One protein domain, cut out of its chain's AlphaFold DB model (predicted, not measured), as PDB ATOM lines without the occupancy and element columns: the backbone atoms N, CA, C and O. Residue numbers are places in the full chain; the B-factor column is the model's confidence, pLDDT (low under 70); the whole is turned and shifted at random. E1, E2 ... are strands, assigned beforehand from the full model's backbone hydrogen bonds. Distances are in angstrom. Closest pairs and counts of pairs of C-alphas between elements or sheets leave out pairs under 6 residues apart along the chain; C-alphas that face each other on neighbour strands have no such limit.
ATOM      1  N   GLN A 720     153.679 162.876 121.754       88.81
ATOM      2  CA  GLN A 720     154.367 162.240 122.882       88.81
ATOM      3  C   GLN A 720     155.895 162.277 122.730       88.81
ATOM      4  O   GLN A 720     156.597 162.377 123.739       88.81
ATOM      5  N   TYR A 721     156.391 162.203 121.491       93.19
ATOM      6  CA  TYR A 721     157.809 162.242 121.152       93.19
ATOM      7  C   TYR A 721     158.103 163.362 120.153       93.19
ATOM      8  O   TYR A 721     157.263 163.693 119.316       93.19
ATOM      9  N   TYR A 722     159.319 163.898 120.212       94.44
ATOM     10  CA  TYR A 722     159.893 164.765 119.188       94.44
ATOM     11  C   TYR A 722     161.368 164.409 118.972       94.44
ATOM     12  O   TYR A 722     162.062 163.981 119.896       94.44
ATOM     13  N   TRP A 723     161.850 164.533 117.741       94.38
ATOM     14  CA  TRP A 723     163.180 164.070 117.339       94.38
ATOM     15  C   TRP A 723     163.756 164.918 116.214       94.38
ATOM     16  O   TRP A 723     163.021 165.603 115.503       94.38
ATOM     17  N   TYR A 724     165.069 164.831 116.038       94.25
ATOM     18  CA  TYR A 724     165.737 165.270 114.824       94.25
ATOM     19  C   TYR A 724     165.931 164.078 113.882       94.25
ATOM     20  O   TYR A 724     166.288 162.977 114.311       94.25
ATOM     21  N   GLY A 725     165.653 164.288 112.601       94.00
ATOM     22  CA  GLY A 725     165.682 163.248 111.578       94.00
ATOM     23  C   GLY A 725     164.585 163.483 110.554       94.00
ATOM     24  O   GLY A 725     164.413 164.602 110.073       94.00
ATOM     25  N   TRP A 726     163.831 162.444 110.226       92.25
ATOM     26  CA  TRP A 726     162.859 162.465 109.132       92.25
ATOM     27  C   TRP A 726     161.420 162.350 109.639       92.25
ATOM     28  O   TRP A 726     161.174 161.924 110.770       92.25
ATOM     29  N   THR A 727     160.455 162.690 108.783       87.25
ATOM     30  CA  THR A 727     159.060 162.300 109.017       87.25
ATOM     31  C   THR A 727     158.893 160.815 108.707       87.25
ATOM     32  O   THR A 727     159.501 160.288 107.773       87.25
ATOM     33  N   ASP A 728     158.026 160.137 109.454       78.81
ATOM     34  CA  ASP A 728     157.571 158.804 109.074       78.81
ATOM     35  C   ASP A 728     156.606 158.928 107.886       78.81
ATOM     36  O   ASP A 728     155.544 159.544 107.986       78.81
ATOM     37  N   ALA A 729     156.975 158.338 106.748       70.75
ATOM     38  CA  ALA A 729     156.165 158.353 105.534       70.75
ATOM     39  C   ALA A 729     154.822 157.608 105.690       70.75
ATOM     40  O   ALA A 729     153.899 157.858 104.913       70.75
ATOM     41  N   SER A 730     154.694 156.717 106.684       70.31
ATOM     42  CA  SER A 730     153.434 156.036 107.009       70.31
ATOM     43  C   SER A 730     152.503 156.854 107.915       70.31
ATOM     44  O   SER A 730     151.322 156.525 108.021       70.31
ATOM     45  N   GLY A 731     152.998 157.939 108.526       67.56
ATOM     46  CA  GLY A 731     152.219 158.812 109.407       67.56
ATOM     47  C   GLY A 731     151.826 158.181 110.747       67.56
ATOM     48  O   GLY A 731     150.846 158.616 111.351       67.56
ATOM     49  N   SER A 732     152.556 157.164 111.221       71.81
ATOM     50  CA  SER A 732     152.268 156.454 112.479       71.81
ATOM     51  C   SER A 732     152.580 157.264 113.744       71.81
ATOM     52  O   SER A 732     152.258 156.827 114.848       71.81
ATOM     53  N   GLY A 733     153.236 158.425 113.614       76.88
ATOM     54  CA  GLY A 733     153.668 159.251 114.745       76.88
ATOM     55  C   GLY A 733     154.875 158.695 115.517       76.88
ATOM     56  O   GLY A 733     155.292 159.296 116.511       76.88
ATOM     57  N   LEU A 734     155.457 157.571 115.085       85.56
ATOM     58  CA  LEU A 734     156.667 157.018 115.692       85.56
ATOM     59  C   LEU A 734     157.926 157.803 115.272       85.56
ATOM     60  O   LEU A 734     157.988 158.289 114.139       85.56
ATOM     61  N   PRO A 735     158.949 157.895 116.145       92.19
ATOM     62  CA  PRO A 735     160.213 158.528 115.793       92.19
ATOM     63  C   PRO A 735     160.924 157.872 114.607       92.19
ATOM     64  O   PRO A 735     160.990 156.645 114.495       92.19
ATOM     65  N   CYS A 736     161.511 158.714 113.760       92.00
ATOM     66  CA  CYS A 736     162.388 158.328 112.661       92.00
ATOM     67  C   CYS A 736     163.682 159.144 112.774       92.00
ATOM     68  O   CYS A 736     163.834 160.215 112.185       92.00
ATOM     69  N   VAL A 737     164.560 158.670 113.656       94.06
ATOM     70  CA  VAL A 737     165.671 159.444 114.225       94.06
ATOM     71  C   VAL A 737     166.893 159.372 113.319       94.06
ATOM     72  O   VAL A 737     167.212 158.302 112.801       94.06
ATOM     73  N   GLU A 738     167.602 160.488 113.159       92.31
ATOM     74  CA  GLU A 738     168.903 160.484 112.490       92.31
ATOM     75  C   GLU A 738     169.973 159.786 113.343       92.31
ATOM     76  O   GLU A 738     170.195 160.129 114.506       92.31
ATOM     77  N   MET A 739     170.650 158.808 112.737       87.88
ATOM     78  CA  MET A 739     171.679 157.984 113.374       87.88
ATOM     79  C   MET A 739     173.077 158.367 112.860       87.88
ATOM     80  O   MET A 739     173.762 157.558 112.228       87.88
ATOM     81  N   ASP A 740     173.496 159.613 113.102       76.56
ATOM     82  CA  ASP A 740     174.793 160.134 112.641       76.56
ATOM     83  C   ASP A 740     175.985 159.360 113.265       76.56
ATOM     84  O   ASP A 740     176.052 159.242 114.494       76.56
ATOM     85  N   PRO A 741     176.944 158.826 112.471       55.16
ATOM     86  CA  PRO A 741     178.105 158.075 112.966       55.16
ATOM     87  C   PRO A 741     179.093 158.879 113.838       55.16
ATOM     88  O   PRO A 741     180.209 159.195 113.424       55.16
ATOM     89  N   GLY A 742     178.721 159.128 115.093       60.28
ATOM     90  CA  GLY A 742     179.547 159.803 116.100       60.28
ATOM     91  C   GLY A 742     178.788 160.798 116.983       60.28
ATOM     92  O   GLY A 742     179.340 161.217 117.999       60.28
ATOM     93  N   GLY A 743     177.550 161.152 116.628       69.44
ATOM     94  CA  GLY A 743     176.654 161.962 117.457       69.44
ATOM     95  C   GLY A 743     175.805 161.119 118.415       69.44
ATOM     96  O   GLY A 743     175.618 159.918 118.207       69.44
ATOM     97  N   GLU A 744     175.257 161.745 119.461       78.88
ATOM     98  CA  GLU A 744     174.167 161.130 120.229       78.88
ATOM     99  C   GLU A 744     172.824 161.360 119.510       78.88
ATOM    100  O   GLU A 744     172.533 162.490 119.106       78.88
ATOM    101  N   PRO A 745     171.991 160.319 119.331       83.38
ATOM    102  CA  PRO A 745     170.748 160.424 118.574       83.38
ATOM    103  C   PRO A 745     169.707 161.279 119.311       83.38
ATOM    104  O   PRO A 745     169.301 160.986 120.439       83.38
ATOM    105  N   MET A 746     169.237 162.335 118.649       92.00
ATOM    106  CA  MET A 746     168.353 163.342 119.239       92.00
ATOM    107  C   MET A 746     166.878 162.923 119.168       92.00
ATOM    108  O   MET A 746     166.162 163.285 118.237       92.00
ATOM    109  N   CYS A 747     166.408 162.185 120.175       94.38
ATOM    110  CA  CYS A 747     165.000 161.817 120.344       94.38
ATOM    111  C   CYS A 747     164.571 161.989 121.802       94.38
ATOM    112  O   CYS A 747     165.205 161.454 122.715       94.38
ATOM    113  N   PHE A 748     163.461 162.694 122.014       94.19
ATOM    114  CA  PHE A 748     162.951 163.064 123.327       94.19
ATOM    115  C   PHE A 748     161.450 162.799 123.456       94.19
ATOM    116  O   PHE A 748     160.701 162.762 122.482       94.19
ATOM    117  N   ARG A 749     161.004 162.653 124.699       92.69
ATOM    118  CA  ARG A 749     159.604 162.657 125.120       92.69
ATOM    119  C   ARG A 749     159.151 164.092 125.398       92.69
ATOM    120  O   ARG A 749     159.973 164.972 125.642       92.69
ATOM    121  N   ALA A 750     157.842 164.334 125.435       84.38
ATOM    122  CA  ALA A 750     157.260 165.653 125.717       84.38
ATOM    123  C   ALA A 750     157.656 166.266 127.085       84.38
ATOM    124  O   ALA A 750     157.533 167.473 127.266       84.38
ATOM    125  N   ASP A 751     158.150 165.457 128.031       85.19
ATOM    126  CA  ASP A 751     158.724 165.878 129.325       85.19
ATOM    127  C   ASP A 751     160.243 166.164 129.267       85.19
ATOM    128  O   ASP A 751     160.889 166.365 130.295       85.19
ATOM    129  N   HIS A 752     160.808 166.186 128.055       87.50
ATOM    130  CA  HIS A 752     162.218 166.420 127.724       87.50
ATOM    131  C   HIS A 752     163.183 165.310 128.173       87.50
ATOM    132  O   HIS A 752     164.397 165.481 128.071       87.50
ATOM    133  N   THR A 753     162.675 164.156 128.619       90.56
ATOM    134  CA  THR A 753     163.500 162.955 128.839       90.56
ATOM    135  C   THR A 753     163.812 162.238 127.513       90.56
ATOM    136  O   THR A 753     163.047 162.379 126.558       90.56
ATOM    137  N   PRO A 754     164.914 161.470 127.397       92.94
ATOM    138  CA  PRO A 754     165.227 160.729 126.172       92.94
ATOM    139  C   PRO A 754     164.142 159.718 125.768       92.94
ATOM    140  O   PRO A 754     163.441 159.152 126.612       92.94
ATOM    141  N   CYS A 755     164.026 159.450 124.466       93.38
ATOM    142  CA  CYS A 755     163.174 158.379 123.949       93.38
ATOM    143  C   CYS A 755     163.585 156.991 124.488       93.38
ATOM    144  O   CYS A 755     164.771 156.747 124.730       93.38
ATOM    145  N   PRO A 756     162.634 156.044 124.616       92.81
ATOM    146  CA  PRO A 756     162.946 154.635 124.851       92.81
ATOM    147  C   PRO A 756     163.913 154.093 123.779       92.81
ATOM    148  O   PRO A 756     163.666 154.346 122.594       92.81
ATOM    149  N   PRO A 757     164.991 153.362 124.136       90.38
ATOM    150  CA  PRO A 757     166.029 152.937 123.187       90.38
ATOM    151  C   PRO A 757     165.510 152.168 121.966       90.38
ATOM    152  O   PRO A 757     166.073 152.273 120.883       90.38
ATOM    153  N   GLU A 758     164.415 151.425 122.110       89.62
ATOM    154  CA  GLU A 758     163.760 150.687 121.032       89.62
ATOM    155  C   GLU A 758     163.136 151.584 119.948       89.62
ATOM    156  O   GLU A 758     162.963 151.132 118.812       89.62
ATOM    157  N   LEU A 759     162.817 152.845 120.268       89.19
ATOM    158  CA  LEU A 759     162.320 153.854 119.324       89.19
ATOM    159  C   LEU A 759     163.444 154.699 118.706       89.19
ATOM    160  O   LEU A 759     163.207 155.400 117.726       89.19
ATOM    161  N   VAL A 760     164.664 154.630 119.245       91.81
ATOM    162  CA  VAL A 760     165.817 155.395 118.755       91.81
ATOM    163  C   VAL A 760     166.446 154.668 117.566       91.81
ATOM    164  O   VAL A 760     167.412 153.918 117.697       91.81
ATOM    165  N   ARG A 761     165.832 154.851 116.395       89.81
ATOM    166  CA  ARG A 761     166.256 154.240 115.134       89.81
ATOM    167  C   ARG A 761     165.854 155.086 113.927       89.81
ATOM    168  O   ARG A 761     164.816 155.749 113.936       89.81
ATOM    169  N   GLU A 762     166.632 154.954 112.864       90.31
ATOM    170  CA  GLU A 762     166.246 155.357 111.514       90.31
ATOM    171  C   GLU A 762     165.097 154.454 111.025       90.31
ATOM    172  O   GLU A 762     165.121 153.233 111.229       90.31
ATOM    173  N   CYS A 763     164.052 155.037 110.431       87.19
ATOM    174  CA  CYS A 763     162.896 154.276 109.953       87.19
ATOM    175  C   CYS A 763     163.092 153.802 108.498       87.19
ATOM    176  O   CYS A 763     163.666 154.520 107.677       87.19
ATOM    177  N   PRO A 764     162.621 152.595 108.134       78.44
ATOM    178  CA  PRO A 764     162.787 152.080 106.780       78.44
ATOM    179  C   PRO A 764     161.957 152.894 105.777       78.44
ATOM    180  O   PRO A 764     160.745 153.022 105.934       78.44
ATOM    181  N   ASN A 765     162.598 153.352 104.698       73.62
ATOM    182  CA  ASN A 765     162.004 154.220 103.667       73.62
ATOM    183  C   ASN A 765     161.581 155.608 104.189       73.62
ATOM    184  O   ASN A 765     160.543 156.138 103.789       73.62
ATOM    185  N   HIS A 766     162.384 156.190 105.082       77.69
ATOM    186  CA  HIS A 766     162.249 157.587 105.480       77.69
ATOM    187  C   HIS A 766     162.346 158.553 104.282       77.69
ATOM    188  O   HIS A 766     162.888 158.219 103.224       77.69
ATOM    189  N   THR A 767     161.817 159.766 104.450       79.50
ATOM    190  CA  THR A 767     161.863 160.825 103.429       79.50
ATOM    191  C   THR A 767     163.278 161.381 103.240       79.50
ATOM    192  O   THR A 767     164.207 161.044 103.972       79.50
ATOM    193  N   THR A 768     163.480 162.255 102.256       83.19
ATOM    194  CA  THR A 768     164.797 162.877 102.017       83.19
ATOM    195  C   THR A 768     165.074 164.104 102.895       83.19
ATOM    196  O   THR A 768     166.238 164.433 103.134       83.19
ATOM    197  N   PHE A 769     164.035 164.769 103.412       89.25
ATOM    198  CA  PHE A 769     164.165 165.998 104.200       89.25
ATOM    199  C   PHE A 769     164.442 165.716 105.688       89.25
ATOM    200  O   PHE A 769     163.657 165.032 106.345       89.25
ATOM    201  N   ARG A 770     165.513 166.309 106.239       90.62
ATOM    202  CA  ARG A 770     165.867 166.248 107.672       90.62
ATOM    203  C   ARG A 770     165.472 167.519 108.422       90.62
ATOM    204  O   ARG A 770     165.687 168.612 107.913       90.62
ATOM    205  N   GLY A 771     164.955 167.383 109.638       92.12
ATOM    206  CA  GLY A 771     164.617 168.499 110.524       92.12
ATOM    207  C   GLY A 771     164.098 168.024 111.878       92.12
ATOM    208  O   GLY A 771     164.152 166.832 112.186       92.12
ATOM    209  N   TRP A 772     163.577 168.951 112.683       93.88
ATOM    210  CA  TRP A 772     162.857 168.609 113.908       93.88
ATOM    211  C   TRP A 772     161.402 168.228 113.616       93.88
ATOM    212  O   TRP A 772     160.666 168.976 112.974       93.88
ATOM    213  N   TRP A 773     160.979 167.077 114.135       93.81
ATOM    214  CA  TRP A 773     159.640 166.512 113.965       93.81
ATOM    215  C   TRP A 773     159.009 166.162 115.315       93.81
ATOM    216  O   TRP A 773     159.712 165.959 116.305       93.81
ATOM    217  N   SER A 774     157.679 166.047 115.337       93.62
ATOM    218  CA  SER A 774     156.896 165.549 116.475       93.62
ATOM    219  C   SER A 774     156.001 164.387 116.038       93.62
ATOM    220  O   SER A 774     155.671 164.253 114.854       93.62
ATOM    221  N   SER A 775     155.554 163.563 116.990       91.25
ATOM    222  CA  SER A 775     154.536 162.526 116.748       91.25
ATOM    223  C   SER A 775     153.208 163.112 116.263       91.25
ATOM    224  O   SER A 775     152.469 162.450 115.540       91.25
ATOM    225  N   SER A 776     152.904 164.350 116.656       89.88
ATOM    226  CA  SER A 776     151.777 165.128 116.149       89.88
ATOM    227  C   SER A 776     152.049 166.622 116.290       89.88
ATOM    228  O   SER A 776     152.767 167.050 117.194       89.88
TER     229      SER A 776
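This is residues 720 to 776 of the 869 residues of the protein "PKD domain-containing protein" of Acidobacteria bacterium (UniProt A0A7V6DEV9). This domain has little regular structure: a small wall of three short strands, E2 - E1 - E3, its one face partly covered by two long loops and its other face bare; the first loop, residues 726 to 746, runs out past the strands' ends around residues 738 to 745, and the second, residues 750 to 770, passes beyond the edge strand E2 near residue 754. The printed part has 57 residues, no named helix and three strands, E1, E2, E3 along the chain, all antiparallel. The class is all strand, with 12 residues in named elements. It is compact, radius of gyration of the C-alphas 10.2 A, spanning 28 by 27 by 19 A.

Find C-alpha 721 at (157.809, 162.242, 121.152); E1 runs to 725, 12.4 A. E2, residues 747 to 749, covers 7.3 A. E3, residues 771 to 774, covers 10.2 A and ends at (156.896, 165.549, 116.475).

Inner strand E1 is antiparallel to E3 at 161 degrees; look at N 723 and O 773, 2.9 A. E1 and E2 form a hairpin at 167 degrees, with N 748 and O 722 2.8 A apart. E2 and E3 are apart.

Both links, residues 726 to 746 and 750 to 770, are long. The printed part has no cut. Look for pLDDT under 70 at residues 731 and 741 to 743.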